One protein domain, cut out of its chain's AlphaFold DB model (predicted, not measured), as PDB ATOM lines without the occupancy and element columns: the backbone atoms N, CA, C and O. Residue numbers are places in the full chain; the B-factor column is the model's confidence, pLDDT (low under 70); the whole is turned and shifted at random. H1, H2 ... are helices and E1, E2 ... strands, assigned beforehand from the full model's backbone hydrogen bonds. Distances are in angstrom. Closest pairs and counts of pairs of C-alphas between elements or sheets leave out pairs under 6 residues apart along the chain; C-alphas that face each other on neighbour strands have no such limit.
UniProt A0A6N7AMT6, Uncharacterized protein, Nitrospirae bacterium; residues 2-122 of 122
ATOM      1  N   LYS A   2    -156.069 304.838   4.539       40.00
ATOM      2  CA  LYS A   2    -154.845 305.653   4.730       40.00
ATOM      3  C   LYS A   2    -155.181 307.137   4.488       40.00
ATOM      4  O   LYS A   2    -155.430 307.531   3.359       40.00
ATOM      5  N   SER A   3    -155.223 307.877   5.602       39.31
ATOM      6  CA  SER A   3    -154.883 309.300   5.804       39.31
ATOM      7  C   SER A   3    -155.375 310.310   4.755       39.31
ATOM      8  O   SER A   3    -154.830 310.383   3.664       39.31
ATOM      9  N   LEU A   4    -156.366 311.180   5.006       50.06
ATOM     10  CA  LEU A   4    -156.446 312.181   6.088       50.06
ATOM     11  C   LEU A   4    -155.057 312.660   6.532       50.06
ATOM     12  O   LEU A   4    -154.493 312.051   7.424       50.06
ATOM     13  N   VAL A   5    -154.492 313.659   5.843       50.12
ATOM     14  CA  VAL A   5    -153.585 314.739   6.321       50.12
ATOM     15  C   VAL A   5    -153.024 315.429   5.067       50.12
ATOM     16  O   VAL A   5    -151.949 315.076   4.598       50.12
ATOM     17  N   ARG A   6    -153.740 316.402   4.486       44.66
ATOM     18  CA  ARG A   6    -153.159 317.382   3.532       44.66
ATOM     19  C   ARG A   6    -153.829 318.767   3.585       44.66
ATOM     20  O   ARG A   6    -153.750 319.531   2.637       44.66
ATOM     21  N   TYR A   7    -154.439 319.125   4.713       45.84
ATOM     22  CA  TYR A   7    -155.038 320.449   4.932       45.84
ATOM     23  C   TYR A   7    -154.318 321.196   6.060       45.84
ATOM     24  O   TYR A   7    -154.900 321.385   7.117       45.84
ATOM     25  N   LYS A   8    -153.044 321.580   5.884       42.38
ATOM     26  CA  LYS A   8    -152.359 322.527   6.803       42.38
ATOM     27  C   LYS A   8    -151.203 323.345   6.189       42.38
ATOM     28  O   LYS A   8    -150.446 323.944   6.937       42.38
ATOM     29  N   ILE A   9    -151.052 323.419   4.860       47.81
ATOM     30  CA  ILE A   9    -149.901 324.122   4.232       47.81
ATOM     31  C   ILE A   9    -150.357 325.158   3.187       47.81
ATOM     32  O   ILE A   9    -149.670 325.433   2.217       47.81
ATOM     33  N   VAL A  10    -151.548 325.738   3.352       47.12
ATOM     34  CA  VAL A  10    -152.035 326.825   2.467       47.12
ATOM     35  C   VAL A  10    -152.451 328.069   3.270       47.12
ATOM     36  O   VAL A  10    -152.928 329.047   2.719       47.12
ATOM     37  N   GLY A  11    -152.240 328.063   4.591       43.50
ATOM     38  CA  GLY A  11    -152.673 329.143   5.489       43.50
ATOM     39  C   GLY A  11    -151.560 330.027   6.052       43.50
ATOM     40  O   GLY A  11    -151.831 330.775   6.981       43.50
ATOM     41  N   LEU A  12    -150.313 329.914   5.575       47.16
ATOM     42  CA  LEU A  12    -149.170 330.554   6.248       47.16
ATOM     43  C   LEU A  12    -148.128 331.187   5.320       47.16
ATOM     44  O   LEU A  12    -146.993 331.410   5.727       47.16
ATOM     45  N   ILE A  13    -148.482 331.456   4.066       51.09
ATOM     46  CA  ILE A  13    -147.578 332.128   3.136       51.09
ATOM     47  C   ILE A  13    -148.342 333.319   2.570       51.09
ATOM     48  O   ILE A  13    -149.433 333.171   2.026       51.09
ATOM     49  N   THR A  14    -147.738 334.500   2.686       47.56
ATOM     50  CA  THR A  14    -148.119 335.754   2.012       47.56
ATOM     51  C   THR A  14    -149.227 336.636   2.617       47.56
ATOM     52  O   THR A  14    -149.833 337.423   1.904       47.56
ATOM     53  N   ILE A  15    -149.401 336.657   3.945       49.31
ATOM     54  CA  ILE A  15    -149.955 337.843   4.657       49.31
ATOM     55  C   ILE A  15    -148.798 338.633   5.304       49.31
ATOM     56  O   ILE A  15    -148.806 338.961   6.485       49.31
ATOM     57  N   CYS A  16    -147.740 338.894   4.536       46.41
ATOM     58  CA  CYS A  16    -146.615 339.748   4.953       46.41
ATOM     59  C   CYS A  16    -146.201 340.729   3.843       46.41
ATOM     60  O   CYS A  16    -145.037 341.094   3.737       46.41
ATOM     61  N   LEU A  17    -147.145 341.139   2.987       51.62
ATOM     62  CA  LEU A  17    -146.913 342.094   1.892       51.62
ATOM     63  C   LEU A  17    -147.595 343.457   2.105       51.62
ATOM     64  O   LEU A  17    -147.923 344.151   1.150       51.62
ATOM     65  N   ALA A  18    -147.772 343.879   3.355       48.41
ATOM     66  CA  ALA A  18    -148.083 345.267   3.699       48.41
ATOM     67  C   ALA A  18    -147.686 345.501   5.168       48.41
ATOM     68  O   ALA A  18    -148.130 344.707   5.994       48.41
ATOM     69  N   PRO A  19    -146.911 346.532   5.569       48.78
ATOM     70  CA  PRO A  19    -146.258 347.594   4.807       48.78
ATOM     71  C   PRO A  19    -144.836 347.891   5.356       48.78
ATOM     72  O   PRO A  19    -144.664 348.740   6.225       48.78
ATOM     73  N   VAL A  20    -143.779 347.247   4.851       50.72
ATOM     74  CA  VAL A  20    -142.393 347.668   5.199       50.72
ATOM     75  C   VAL A  20    -141.971 348.920   4.400       50.72
ATOM     76  O   VAL A  20    -140.928 349.515   4.634       50.72
ATOM     77  N   PHE A  21    -142.824 349.384   3.483       48.09
ATOM     78  CA  PHE A  21    -142.570 350.503   2.574       48.09
ATOM     79  C   PHE A  21    -143.163 351.847   3.042       48.09
ATOM     80  O   PHE A  21    -143.460 352.712   2.226       48.09
ATOM     81  N   VAL A  22    -143.346 352.041   4.353       50.22
ATOM     82  CA  VAL A  22    -143.690 353.355   4.940       50.22
ATOM     83  C   VAL A  22    -142.684 353.728   6.030       50.22
ATOM     84  O   VAL A  22    -143.025 354.150   7.123       50.22
ATOM     85  N   LEU A  23    -141.399 353.573   5.728       47.12
ATOM     86  CA  LEU A  23    -140.367 354.422   6.315       47.12
ATOM     87  C   LEU A  23    -139.603 355.057   5.155       47.12
ATOM     88  O   LEU A  23    -138.424 354.805   4.932       47.12
ATOM     89  N   ALA A  24    -140.300 355.887   4.375       49.19
ATOM     90  CA  ALA A  24    -139.634 356.956   3.648       49.19
ATOM     91  C   ALA A  24    -139.138 357.938   4.710       49.19
ATOM     92  O   ALA A  24    -139.839 358.856   5.125       49.19
ATOM     93  N   TYR A  25    -137.963 357.602   5.238       49.84
ATOM     94  CA  TYR A  25    -137.060 358.429   6.004       49.84
ATOM     95  C   TYR A  25    -137.354 359.916   5.794       49.84
ATOM     96  O   TYR A  25    -137.044 360.490   4.747       49.84
ATOM     97  N   ALA A  26    -137.904 360.563   6.819       45.91
ATOM     98  CA  ALA A  26    -137.620 361.967   7.026       45.91
ATOM     99  C   ALA A  26    -136.113 362.038   7.312       45.91
ATOM    100  O   ALA A  26    -135.689 361.930   8.461       45.91
ATOM    101  N   PHE A  27    -135.291 362.100   6.261       48.47
ATOM    102  CA  PHE A  27    -133.865 362.371   6.388       48.47
ATOM    103  C   PHE A  27    -133.736 363.813   6.878       48.47
ATOM    104  O   PHE A  27    -133.568 364.747   6.097       48.47
ATOM    105  N   ALA A  28    -133.869 363.999   8.190       50.38
ATOM    106  CA  ALA A  28    -133.332 365.163   8.859       50.38
ATOM    107  C   ALA A  28    -131.828 365.148   8.569       50.38
ATOM    108  O   ALA A  28    -131.110 364.239   8.980       50.38
ATOM    109  N   TRP A  29    -131.380 366.089   7.746       57.16
ATOM    110  CA  TRP A  29    -129.991 366.168   7.328       57.16
ATOM    111  C   TRP A  29    -129.164 366.668   8.516       57.16
ATOM    112  O   TRP A  29    -129.266 367.837   8.890       57.16
ATOM    113  N   GLU A  30    -128.407 365.774   9.157       62.72
ATOM    114  CA  GLU A  30    -127.439 366.153  10.189       62.72
ATOM    115  C   GLU A  30    -126.264 366.877   9.522       62.72
ATOM    116  O   GLU A  30    -125.645 366.358   8.588       62.72
ATOM    117  N   ASN A  31    -125.977 368.104   9.965       73.88
ATOM    118  CA  ASN A  31    -124.895 368.910   9.413       73.88
ATOM    119  C   ASN A  31    -123.527 368.289   9.769       73.88
ATOM    120  O   ASN A  31    -123.156 368.294  10.944       73.88
ATOM    121  N   PRO A  32    -122.724 367.818   8.793       78.25
ATOM    122  CA  PRO A  32    -121.420 367.212   9.071       78.25
ATOM    123  C   PRO A  32    -120.394 368.218   9.608       78.25
ATOM    124  O   PRO A  32    -119.371 367.814  10.152       78.25
ATOM    125  N   CYS A  33    -120.657 369.518   9.456       81.75
ATOM    126  CA  CYS A  33    -119.828 370.579  10.009       81.75
ATOM    127  C   CYS A  33    -120.129 370.858  11.481       81.75
ATOM    128  O   CYS A  33    -119.408 371.644  12.088       81.75
ATOM    129  N   GLN A  34    -121.192 370.273  12.047       79.88
ATOM    130  CA  GLN A  34    -121.643 370.629  13.382       79.88
ATOM    131  C   GLN A  34    -120.560 370.336  14.422       79.88
ATOM    132  O   GLN A  34    -120.179 369.187  14.657       79.88
ATOM    133  N   ASN A  35    -120.137 371.380  15.120       79.75
ATOM    134  CA  ASN A  35    -119.269 371.270  16.275       79.75
ATOM    135  C   ASN A  35    -120.133 371.386  17.536       79.75
ATOM    136  O   ASN A  35    -120.918 372.315  17.685       79.75
ATOM    137  N   LYS A  36    -120.042 370.419  18.454       70.19
ATOM    138  CA  LYS A  36    -120.818 370.450  19.709       70.19
ATOM    139  C   LYS A  36    -120.132 371.271  20.805       70.19
ATOM    140  O   LYS A  36    -120.770 371.585  21.804       70.19
ATOM    141  N   ALA A  37    -118.864 371.636  20.615       67.81
ATOM    142  CA  ALA A  37    -118.048 372.375  21.577       67.81
ATOM    143  C   ALA A  37    -117.982 373.885  21.280       67.81
ATOM    144  O   ALA A  37    -116.992 374.535  21.612       67.81
ATOM    145  N   VAL A  38    -119.006 374.462  20.639       71.56
ATOM    146  CA  VAL A  38    -118.977 375.886  20.277       71.56
ATOM    147  C   VAL A  38    -119.263 376.778  21.482       71.56
ATOM    148  O   VAL A  38    -120.159 376.505  22.283       71.56
ATOM    149  N   HIS A  39    -118.513 377.877  21.596       79.88
ATOM    150  CA  HIS A  39    -118.665 378.843  22.683       79.88
ATOM    151  C   HIS A  39    -120.089 379.401  22.771       79.88
ATOM    152  O   HIS A  39    -120.762 379.612  21.760       79.88
ATOM    153  N   PHE A  40    -120.534 379.685  23.991       84.31
ATOM    154  CA  PHE A  40    -121.850 380.261  24.229       84.31
ATOM    155  C   PHE A  40    -121.981 381.649  23.569       84.31
ATOM    156  O   PHE A  40    -121.159 382.531  23.812       84.31
ATOM    157  N   GLN A  41    -123.024 381.843  22.758       83.88
ATOM    158  CA  GLN A  41    -123.420 383.146  22.210       83.88
ATOM    159  C   GLN A  41    -124.761 383.545  22.829       83.88
ATOM    160  O   GLN A  41    -125.716 382.781  22.778       83.88
ATOM    161  N   SER A  42    -124.849 384.736  23.420       87.88
ATOM    162  CA  SER A  42    -126.117 385.257  23.940       87.88
ATOM    163  C   SER A  42    -126.700 386.255  22.956       87.88
ATOM    164  O   SER A  42    -126.011 387.203  22.583       87.88
ATOM    165  N   ILE A  43    -127.976 386.097  22.613       91.94
ATOM    166  CA  ILE A  43    -128.711 387.089  21.825       91.94
ATOM    167  C   ILE A  43    -129.936 387.592  22.596       91.94
ATOM    168  O   ILE A  43    -130.508 386.863  23.406       91.94
ATOM    169  N   PRO A  44    -130.353 388.848  22.385       92.50
ATOM    170  CA  PRO A  44    -131.643 389.311  22.859       92.50
ATOM    171  C   PRO A  44    -132.780 388.689  22.033       92.50
ATOM    172  O   PRO A  44    -132.721 388.629  20.807       92.50
ATOM    173  N   HIS A  45    -133.846 388.257  22.707       93.06
ATOM    174  CA  HIS A  45    -135.001 387.610  22.067       93.06
ATOM    175  C   HIS A  45    -136.116 388.590  21.673       93.06
ATOM    176  O   HIS A  45    -137.061 388.215  20.981       93.06
ATOM    177  N   ASP A  46    -136.019 389.841  22.112       91.81
ATOM    178  CA  ASP A  46    -137.041 390.881  21.994       91.81
ATOM    179  C   ASP A  46    -136.625 392.070  21.113       91.81
ATOM    180  O   ASP A  46    -137.466 392.908  20.773       91.81
ATOM    181  N   LYS A  47    -135.355 392.130  20.698       93.38
ATOM    182  CA  LYS A  47    -134.798 393.157  19.809       93.38
ATOM    183  C   LYS A  47    -133.829 392.561  18.793       93.38
ATOM    184  O   LYS A  47    -133.417 391.410  18.907       93.38
ATOM    185  N   GLU A  48    -133.481 393.366  17.797       95.12
ATOM    186  CA  GLU A  48    -132.532 392.975  16.759       95.12
ATOM    187  C   GLU A  48    -131.117 392.800  17.323       95.12
ATOM    188  O   GLU A  48    -130.720 393.470  18.284       95.12
ATOM    189  N   SER A  49    -130.349 391.892  16.724       94.69
ATOM    190  CA  SER A  49    -128.944 391.680  17.073       94.69
ATOM    191  C   SER A  49    -128.116 391.287  15.861       94.69
ATOM    192  O   SER A  49    -128.553 390.500  15.026       94.69
ATOM    193  N   THR A  50    -126.910 391.835  15.772       95.25
ATOM    194  CA  THR A  50    -125.941 391.440  14.751       95.25
ATOM    195  C   THR A  50    -125.154 390.240  15.252       95.25
ATOM    196  O   THR A  50    -124.588 390.296  16.345       95.25
ATOM    197  N   ILE A  51    -125.099 389.175  14.457       94.38
ATOM    198  CA  ILE A  51    -124.284 387.991  14.747       94.38
ATOM    199  C   ILE A  51    -123.506 387.550  13.512       94.38
ATOM    200  O   ILE A  51    -123.874 387.865  12.378       94.38
ATOM    201  N   ILE A  52    -122.464 386.762  13.751       95.06
ATOM    202  CA  ILE A  52    -121.794 385.981  12.717       95.06
ATOM    203  C   ILE A  52    -122.402 384.579  12.763       95.06
ATOM    204  O   ILE A  52    -122.315 383.887  13.778       95.06
ATOM    205  N   LEU A  53    -123.063 384.189  11.679       95.00
ATOM    206  CA  LEU A  53    -123.476 382.814  11.451       95.00
ATOM    207  C   LEU A  53    -122.240 381.985  11.142       95.00
ATOM    208  O   LEU A  53    -121.469 382.351  10.262       95.00
ATOM    209  N   GLU A  54    -122.078 380.861  11.825       95.12
ATOM    210  CA  GLU A  54    -120.988 379.913  11.604       95.12
ATOM    211  C   GLU A  54    -121.580 378.574  11.163       95.12
ATOM    212  O   GLU A  54    -122.505 378.053  11.796       95.12
ATOM    213  N   ALA A  55    -121.058 377.996  10.078       94.50
ATOM    214  CA  ALA A  55    -121.555 376.725   9.551       94.50
ATOM    215  C   ALA A  55    -121.525 375.603  10.598       94.50
ATOM    216  O   ALA A  55    -122.411 374.752  10.608       94.50
ATOM    217  N   GLU A  56    -120.557 375.625  11.514       93.25
ATOM    218  CA  GLU A  56    -120.426 374.632  12.583       93.25
ATOM    219  C   GLU A  56    -121.510 374.705  13.668       93.25
ATOM    220  O   GLU A  56    -121.702 373.753  14.424       93.25
ATOM    221  N   ARG A  57    -122.257 375.810  13.738       93.94
ATOM    222  CA  ARG A  57    -123.367 375.987  14.684       93.94
ATOM    223  C   ARG A  57    -124.716 375.601  14.098       93.94
ATOM    224  O   ARG A  57    -125.689 375.489  14.845       93.94
ATOM    225  N   VAL A  58    -124.803 375.388  12.786       94.69
ATOM    226  CA  VAL A  58    -126.043 374.940  12.149       94.69
ATOM    227  C   VAL A  58    -126.299 373.487  12.542       94.69
ATOM    228  O   VAL A  58    -125.455 372.619  12.344       94.69
ATOM    229  N   VAL A  59    -127.463 373.219  13.118       93.56
ATOM    230  CA  VAL A  59    -127.866 371.880  13.566       93.56
ATOM    231  C   VAL A  59    -128.554 371.144  12.414       93.56
ATOM    232  O   VAL A  59    -128.204 370.012  12.096       93.56
ATOM    233  N   SER A  60    -129.505 371.804  11.752       92.88
ATOM    234  CA  SER A  60    -130.224 371.265  10.596       92.88
ATOM    235  C   SER A  60    -130.761 372.378   9.703       92.88
ATOM    236  O   SER A  60    -130.926 373.517  10.142       92.88
ATOM    237  N   VAL A  61    -131.070 372.042   8.450       93.75
ATOM    238  CA  VAL A  61    -131.653 372.971   7.476       93.75
ATOM    239  C   VAL A  61    -132.919 372.375   6.862       93.75
ATOM    240  O   VAL A  61    -132.917 371.222   6.436       93.75
ATOM    241  N   ASN A  62    -133.979 373.178   6.760       93.19
ATOM    242  CA  ASN A  62    -135.241 372.851   6.103       93.19
ATOM    243  C   ASN A  62    -135.700 374.018   5.207       93.19
ATOM    244  O   ASN A  62    -136.164 375.050   5.694       93.19
ATOM    245  N   GLY A  63    -135.559 373.861   3.888       92.50
ATOM    246  CA  GLY A  63    -135.819 374.944   2.935       92.50
ATOM    247  C   GLY A  63    -134.900 376.142   3.190       92.50
ATOM    248  O   GLY A  63    -133.671 375.980   3.155       92.50
ATOM    249  N   ASP A  64    -135.523 377.289   3.476       95.00
ATOM    250  CA  ASP A  64    -134.886 378.569   3.828       95.00
ATOM    251  C   ASP A  64    -134.799 378.789   5.348       95.00
ATOM    252  O   ASP A  64    -134.317 379.819   5.818       95.00
ATOM    253  N   THR A  65    -135.263 377.820   6.137       96.06
ATOM    254  CA  THR A  65    -135.162 377.837   7.597       96.06
ATOM    255  C   THR A  65    -134.051 376.907   8.062       96.06
ATOM    256  O   THR A  65    -133.800 375.863   7.459       96.06
ATOM    257  N   PHE A  66    -133.372 377.256   9.146       95.44
ATOM    258  CA  PHE A  66    -132.363 376.398   9.754       95.44
ATOM    259  C   PHE A  66    -132.362 376.539  11.269       95.44
ATOM    260  O   PHE A  66    -132.697 377.587  11.821       95.44
ATOM    261  N   THR A  67    -131.998 375.456  11.947       95.62
ATOM    262  CA  THR A  67    -131.817 375.449  13.395       95.62
ATOM    263  C   THR A  67    -130.359 375.756  13.714       95.62
ATOM    264  O   THR A  67    -129.441 375.241  13.072       95.62
ATOM    265  N   TYR A  68    -130.139 376.632  14.685       94.94
ATOM    266  CA  TYR A  68    -128.829 377.188  14.999       94.94
ATOM    267  C   TYR A  68    -128.552 377.076  16.493       94.94
ATOM    268  O   TYR A  68    -129.390 377.443  17.320       94.94
ATOM    269  N   SER A  69    -127.377 376.553  16.833       94.31
ATOM    270  CA  SER A  69    -126.929 376.387  18.209       94.31
ATOM    271  C   SER A  69    -126.187 377.625  18.700       94.31
ATOM    272  O   SER A  69    -125.122 377.999  18.203       94.31
ATOM    273  N   LEU A  70    -126.714 378.206  19.768       93.00
ATOM    274  CA  LEU A  70    -126.054 379.241  20.554       93.00
ATOM    275  C   LEU A  70    -125.218 378.643  21.703       93.00
ATOM    276  O   LEU A  70    -124.708 379.371  22.550       93.00
ATOM    277  N   GLY A  71    -125.069 377.315  21.754       88.50
ATOM    278  CA  GLY A  71    -124.350 376.575  22.795       88.50
ATOM    279  C   GLY A  71    -125.285 376.043  23.884       88.50
ATOM    280  O   GLY A  71    -125.417 374.833  24.034       88.50
ATOM    281  N   LYS A  72    -125.976 376.929  24.619       87.38
ATOM    282  CA  LYS A  72    -126.953 376.531  25.664       87.38
ATOM    283  C   LYS A  72    -128.383 376.376  25.145       87.38
ATOM    284  O   LYS A  72    -129.239 375.809  25.817       87.38
ATOM    285  N   GLU A  73    -128.656 376.957  23.984       91.38
ATOM    286  CA  GLU A  73    -129.987 377.052  23.407       91.38
ATOM    287  C   GLU A  73    -129.932 376.871  21.893       91.38
ATOM    288  O   GLU A  73    -128.905 377.111  21.256       91.38
ATOM    289  N   ILE A  74    -131.059 376.440  21.333       93.56
ATOM    290  CA  ILE A  74    -131.260 376.295  19.894       93.56
ATOM    291  C   ILE A  74    -132.361 377.265  19.483       93.56
ATOM    292  O   ILE A  74    -133.427 377.312  20.110       93.56
ATOM    293  N   ILE A  75    -132.091 378.009  18.419       95.94
ATOM    294  CA  ILE A  75    -133.030 378.926  17.777       95.94
ATOM    295  C   ILE A  75    -133.305 378.469  16.344       95.94
ATOM    296  O   ILE A  75    -132.524 377.721  15.755       95.94
ATOM    297  N   THR A  76    -134.406 378.940  15.780       97.50
ATOM    298  CA  THR A  76    -134.759 378.765  14.374       97.50
ATOM    299  C   THR A  76    -134.557 380.091  13.661       97.50
ATOM    300  O   THR A  76    -135.038 381.129  14.118       97.50
ATOM    301  N   ILE A  77    -133.851 380.061  12.538       97.75
ATOM    302  CA  ILE A  77    -133.560 381.236  11.727       97.75
ATOM    303  C   ILE A  77    -134.134 381.019  10.329       97.75
ATOM    304  O   ILE A  77    -133.833 380.024   9.676       97.75
ATOM    305  N   THR A  78    -134.938 381.969   9.864       97.88
ATOM    306  CA  THR A  78    -135.418 382.070   8.484       97.88
ATOM    307  C   THR A  78    -134.473 382.983   7.708       97.88
ATOM    308  O   THR A  78    -134.304 384.153   8.066       97.88
ATOM    309  N   ALA A  79    -133.835 382.474   6.657       96.38
ATOM    310  CA  ALA A  79    -133.012 383.279   5.763       96.38
ATOM    311  C   ALA A  79    -133.895 384.145   4.859       96.38
ATOM    312  O   ALA A  79    -134.618 383.630   4.015       96.38
ATOM    313  N   ASP A  80    -133.814 385.463   5.034       93.69
ATOM    314  CA  ASP A  80    -134.624 386.444   4.291       93.69
ATOM    315  C   ASP A  80    -133.758 387.254   3.306       93.69
ATOM    316  O   ASP A  80    -134.239 387.869   2.359       93.69
ATOM    317  N   SER A  81    -132.436 387.246   3.507       94.12
ATOM    318  CA  SER A  81    -131.472 387.932   2.645       94.12
ATOM    319  C   SER A  81    -130.723 386.972   1.722       94.12
ATOM    320  O   SER A  81    -130.463 385.818   2.069       94.12
ATOM    321  N   PHE A  82    -130.270 387.485   0.572       94.19
ATOM    322  CA  PHE A  82    -129.417 386.731  -0.353       94.19
ATOM    323  C   PHE A  82    -128.153 386.180   0.329       94.19
ATOM    324  O   PHE A  82    -127.765 385.043   0.076       94.19
ATOM    325  N   ALA A  83    -127.542 386.961   1.226       93.88
ATOM    326  CA  ALA A  83    -126.370 386.547   1.993       93.88
ATOM    327  C   ALA A  83    -126.678 385.334   2.891       93.88
ATOM    328  O   ALA A  83    -126.008 384.309   2.801       93.88
ATOM    329  N   SER A  84    -127.771 385.386   3.663       95.25
ATOM    330  CA  SER A  84    -128.196 384.253   4.497       95.25
ATOM    331  C   SER A  84    -128.606 383.017   3.685       95.25
ATOM    332  O   SER A  84    -128.324 381.894   4.097       95.25
ATOM    333  N   LEU A  85    -129.219 383.195   2.509       96.19
ATOM    334  CA  LEU A  85    -129.559 382.081   1.616       96.19
ATOM    335  C   LEU A  85    -128.299 381.431   1.028       96.19
ATOM    336  O   LEU A  85    -128.210 380.205   0.936       96.19
ATOM    337  N   ARG A  86    -127.295 382.241   0.670       96.00
ATOM    338  CA  ARG A  86    -125.985 381.755   0.224       96.00
ATOM    339  C   ARG A  86    -125.261 381.000   1.336       96.00
ATOM    340  O   ARG A  86    -124.751 379.919   1.069       96.00
ATOM    341  N   PHE A  87    -125.272 381.520   2.561       95.69
ATOM    342  CA  PHE A  87    -124.718 380.827   3.724       95.69
ATOM    343  C   PHE A  87    -125.349 379.442   3.902       95.69
ATOM    344  O   PHE A  87    -124.633 378.449   4.002       95.69
ATOM    345  N   ILE A  88    -126.684 379.351   3.851       94.69
ATOM    346  CA  ILE A  88    -127.380 378.060   3.902       94.69
ATOM    347  C   ILE A  88    -126.883 377.137   2.788       94.69
ATOM    348  O   ILE A  88    -126.602 375.970   3.048       94.69
ATOM    349  N   LYS A  89    -126.765 377.634   1.552       94.81
ATOM    350  CA  LYS A  89    -126.245 376.836   0.437       94.81
ATOM    351  C   LYS A  89    -124.832 376.320   0.718       94.81
ATOM    352  O   LYS A  89    -124.583 375.143   0.500       94.81
ATOM    353  N   ASP A  90    -123.945 377.152   1.251       95.25
ATOM    354  CA  ASP A  90    -122.578 376.747   1.586       95.25
ATOM    355  C   ASP A  90    -122.546 375.673   2.693       95.25
ATOM    356  O   ASP A  90    -121.773 374.717   2.597       95.25
ATOM    357  N   VAL A  91    -123.435 375.761   3.690       93.88
ATOM    358  CA  VAL A  91    -123.629 374.707   4.704       93.88
ATOM    359  C   VAL A  91    -124.114 373.412   4.052       93.88
ATOM    360  O   VAL A  91    -123.580 372.341   4.341       93.88
ATOM    361  N   LYS A  92    -125.082 373.500   3.128       92.38
ATOM    362  CA  LYS A  92    -125.570 372.336   2.378       92.38
ATOM    363  C   LYS A  92    -124.456 371.706   1.529       92.38
ATOM    364  O   LYS A  92    -124.309 370.488   1.492       92.38
ATOM    365  N   ASP A  93    -123.595 372.528   0.946       93.38
ATOM    366  CA  ASP A  93    -122.428 372.096   0.172       93.38
ATOM    367  C   ASP A  93    -121.250 371.633   1.063       93.38
ATOM    368  O   ASP A  93    -120.149 371.398   0.562       93.38
ATOM    369  N   LYS A  94    -121.467 371.470   2.381       91.62
ATOM    370  CA  LYS A  94    -120.491 370.995   3.380       91.62
ATOM    371  C   LYS A  94    -119.251 371.885   3.518       91.62
ATOM    372  O   LYS A  94    -118.166 371.412   3.861       91.62
ATOM    373  N   ARG A  95    -119.385 373.188   3.270       92.75
ATOM    374  CA  ARG A  95    -118.303 374.162   3.470       92.75
ATOM    375  C   ARG A  95    -118.262 374.603   4.928       92.75
ATOM    376  O   ARG A  95    -118.829 375.624   5.298       92.75
ATOM    377  N   CYS A  96    -117.560 373.841   5.761       90.06
ATOM    378  CA  CYS A  96    -117.546 374.064   7.211       90.06
ATOM    379  C   CYS A  96    -116.868 375.368   7.664       90.06
ATOM    380  O   CYS A  96    -117.064 375.786   8.798       90.06
ATOM    381  N   SER A  97    -116.109 376.033   6.788       91.56
ATOM    382  CA  SER A  97    -115.526 377.358   7.040       91.56
ATOM    383  C   SER A  97    -116.457 378.525   6.691       91.56
ATOM    384  O   SER A  97    -116.072 379.685   6.867       91.56
ATOM    385  N   ALA A  98    -117.658 378.246   6.169       94.69
ATOM    386  CA  ALA A  98    -118.602 379.284   5.790       94.69
ATOM    387  C   ALA A  98    -119.072 380.065   7.020       94.69
ATOM    388  O   ALA A  98    -119.455 379.493   8.046       94.69
ATOM    389  N   HIS A  99    -119.051 381.384   6.883       95.38
ATOM    390  CA  HIS A  99    -119.545 382.316   7.877       95.38
ATOM    391  C   HIS A  99    -120.192 383.513   7.190       95.38
ATOM    392  O   HIS A  99    -119.790 383.886   6.089       95.38
ATOM    393  N   GLU A 100    -121.195 384.110   7.825       96.06
ATOM    394  CA  GLU A 100    -121.918 385.253   7.265       96.06
ATOM    395  C   GLU A 100    -122.407 386.180   8.376       96.06
ATOM    396  O   GLU A 100    -122.956 385.720   9.376       96.06
ATOM    397  N   THR A 101    -122.236 387.491   8.207       96.06
ATOM    398  CA  THR A 101    -122.736 388.458   9.192       96.06
ATOM    399  C   THR A 101    -124.171 388.827   8.852       96.06
ATOM    400  O   THR A 101    -124.463 389.262   7.740       96.06
ATOM    401  N   VAL A 102    -125.077 388.688   9.815       95.88
ATOM    402  CA  VAL A 102    -126.503 388.978   9.629       95.88
ATOM    403  C   VAL A 102    -127.054 389.774  10.798       95.88
ATOM    404  O   VAL A 102    -126.547 389.704  11.918       95.88
ATOM    405  N   ILE A 103    -128.144 390.493  10.544       96.62
ATOM    406  CA  ILE A 103    -129.003 391.029  11.595       96.62
ATOM    407  C   ILE A 103    -130.116 390.011  11.833       96.62
ATOM    408  O   ILE A 103    -130.928 389.755  10.942       96.62
ATOM    409  N   LEU A 104    -130.159 389.434  13.031       96.38
ATOM    410  CA  LEU A 104    -131.285 388.639  13.491       96.38
ATOM    411  C   LEU A 104    -132.389 389.550  14.004       96.38
ATOM    412  O   LEU A 104    -132.197 390.305  14.955       96.38
ATOM    413  N   VAL A 105    -133.563 389.421  13.399       96.75
ATOM    414  CA  VAL A 105    -134.785 390.109  13.807       96.75
ATOM    415  C   VAL A 105    -135.720 389.091  14.449       96.75
ATOM    416  O   VAL A 105    -136.104 388.135  13.773       96.75
ATOM    417  N   PRO A 106    -136.106 389.247  15.725       96.94
ATOM    418  CA  PRO A 106    -137.041 388.325  16.353       96.94
ATOM    419  C   PRO A 106    -138.415 388.434  15.689       96.94
ATOM    420  O   PRO A 106    -138.919 389.533  15.455       96.94
ATOM    421  N   GLU A 107    -139.058 387.300  15.406       95.38
ATOM    422  CA  GLU A 107    -140.397 387.302  14.796       95.38
ATOM    423  C   GLU A 107    -141.485 387.800  15.756       95.38
ATOM    424  O   GLU A 107    -142.542 388.261  15.327       95.38
ATOM    425  N   ARG A 108    -141.216 387.749  17.066       94.44
ATOM    426  CA  ARG A 108    -142.066 388.323  18.113       94.44
ATOM    427  C   ARG A 108    -141.221 388.988  19.192       94.44
ATOM    428  O   ARG A 108    -140.193 388.452  19.593       94.44
ATOM    429  N   LYS A 109    -141.704 390.102  19.741       92.12
ATOM    430  CA  LYS A 109    -141.083 390.774  20.893       92.12
ATOM    431  C   LYS A 109    -141.449 390.041  22.185       92.12
ATOM    432  O   LYS A 109    -142.429 390.378  22.841       92.12
ATOM    433  N   SER A 110    -140.723 388.972  22.505       91.06
ATOM    434  CA  SER A 110    -140.977 388.153  23.694       91.06
ATOM    435  C   SER A 110    -139.691 387.486  24.176       91.06
ATOM    436  O   SER A 110    -138.953 386.964  23.341       91.06
ATOM    437  N   PRO A 111    -139.456 387.381  25.498       87.94
ATOM    438  CA  PRO A 111    -138.299 386.664  26.042       87.94
ATOM    439  C   PRO A 111    -138.306 385.166  25.704       87.94
ATOM    440  O   PRO A 111    -137.278 384.508  25.793       87.94
ATOM    441  N   PHE A 112    -139.451 384.620  25.287       90.25
ATOM    442  CA  PHE A 112    -139.586 383.222  24.881       90.25
ATOM    443  C   PHE A 112    -139.507 383.033  23.361       90.25
ATOM    444  O   PHE A 112    -139.815 381.948  22.862       90.25
ATOM    445  N   ASN A 113    -139.216 384.080  22.581       93.44
ATOM    446  CA  ASN A 113    -139.038 383.945  21.138       93.44
ATOM    447  C   ASN A 113    -137.914 382.951  20.824       93.44
ATOM    448  O   ASN A 113    -136.862 383.008  21.435       93.44
ATOM    449  N   LYS A 114    -138.112 382.064  19.855       95.81
ATOM    450  CA  LYS A 114    -137.030 381.214  19.333       95.81
ATOM    451  C   LYS A 114    -136.876 381.333  17.822       95.81
ATOM    452  O   LYS A 114    -135.996 380.689  17.271       95.81
ATOM    453  N   ASN A 115    -137.709 382.146  17.174       97.44
ATOM    454  CA  ASN A 115    -137.749 382.280  15.727       97.44
ATOM    455  C   ASN A 115    -137.223 383.659  15.330       97.44
ATOM    456  O   ASN A 115    -137.663 384.685  15.858       97.44
ATOM    457  N   PHE A 116    -136.269 383.684  14.415       97.69
ATOM    458  CA  PHE A 116    -135.616 384.901  13.958       97.69
ATOM    459  C   PHE A 116    -135.588 384.942  12.435       97.69
ATOM    460  O   PHE A 116    -135.534 383.906  11.778       97.69
ATOM    461  N   LYS A 117    -135.561 386.143  11.866       97.06
ATOM    462  CA  LYS A 117    -135.268 386.373  10.449       97.06
ATOM    463  C   LYS A 117    -133.861 386.921  10.302       97.06
ATOM    464  O   LYS A 117    -133.502 387.855  11.016       97.06
ATOM    465  N   ALA A 118    -133.087 386.374   9.374       96.44
ATOM    466  CA  ALA A 118    -131.754 386.862   9.049       96.44
ATOM    467  C   ALA A 118    -131.817 387.871   7.896       96.44
ATOM    468  O   ALA A 118    -132.103 387.512   6.750       96.44
ATOM    469  N   LYS A 119    -131.522 389.134   8.210       93.94
ATOM    470  CA  LYS A 119    -131.425 390.241   7.254       93.94
ATOM    471  C   LYS A 119    -129.970 390.627   6.997       93.94
ATOM    472  O   LYS A 119    -129.078 390.334   7.793       93.94
ATOM    473  N   ARG A 120    -129.748 391.331   5.885       88.81
ATOM    474  CA  ARG A 120    -128.439 391.893   5.535       88.81
ATOM    475  C   ARG A 120    -128.072 393.032   6.509       88.81
ATOM    476  O   ARG A 120    -128.949 393.851   6.789       88.81
ATOM    477  N   PRO A 121    -126.814 393.123   6.977       83.06
ATOM    478  CA  PRO A 121    -126.303 394.321   7.642       83.06
ATOM    479  C   PRO A 121    -126.390 395.531   6.698       83.06
ATOM    480  O   PRO A 121    -126.102 395.388   5.505       83.06
ATOM    481  N   GLN A 122    -126.842 396.677   7.212       71.69
ATOM    482  CA  GLN A 122    -126.863 397.943   6.464       71.69
ATOM    483  C   GLN A 122    -125.455 398.504   6.281       71.69
ATOM    484  O   GLN A 122    -124.636 398.334   7.212       71.69
TER     485      GLN A 122
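What this domain is: This is residues 2 to 122 of the 122 residues of an uncharacterized protein of Nitrospirae bacterium (UniProt A0A6N7AMT6). With little regular structure overall, a long tail, residues 2 to 27, sticks out from a body where helix H1 covers one face of a curled six-stranded sheet. The 121 printed residues run E1 E2 E3 E4 H1 E5 E6; the mixed sheet's order is E1 E5 E6 E4 E3 E2. Named elements hold 46 residues, class mixed; the whole is extended, radius of gyration of the C-alphas 24.3 A, spanning 96 by 32 by 28 A.

How they stand to each other: Start at E1, residues 49 to 54, antiparallel to E5, residues 99 to 106: N 51 and O 102, 3.0 A, are within hydrogen-bond range. E2, residues 58 to 62, E3, 65 to 69, and E4, 74 to 79, form a meander, successive antiparallel neighbours; see N 59 and O 67, 2.8 A, and N 66 and O 77, 2.9 A. E6, residues 115 to 119, makes a hairpin with E5, N 105 and O 117 at 2.9 A, and is parallel to E4, N 116 and O 76 at 2.9 A. H1, residues 82 to 92, every O i to N i+4 pair within range, is on the sheet, making two layers, height 7.3 A.

Where its parts are: Find C-alpha 49, E1's first, at (-128.944, 391.680, 17.073) and C-alpha 119, E6's last, at (-131.425, 390.241, 7.254). E5, 20.3 A long, bends by 52 degrees at residue 103.

The domain as a whole: The farthest C-alphas, Lys 2 and Gln 122, are 96.5 A apart; the printed part has no cut. Residues 2 to 30 and 37 have pLDDT under 70.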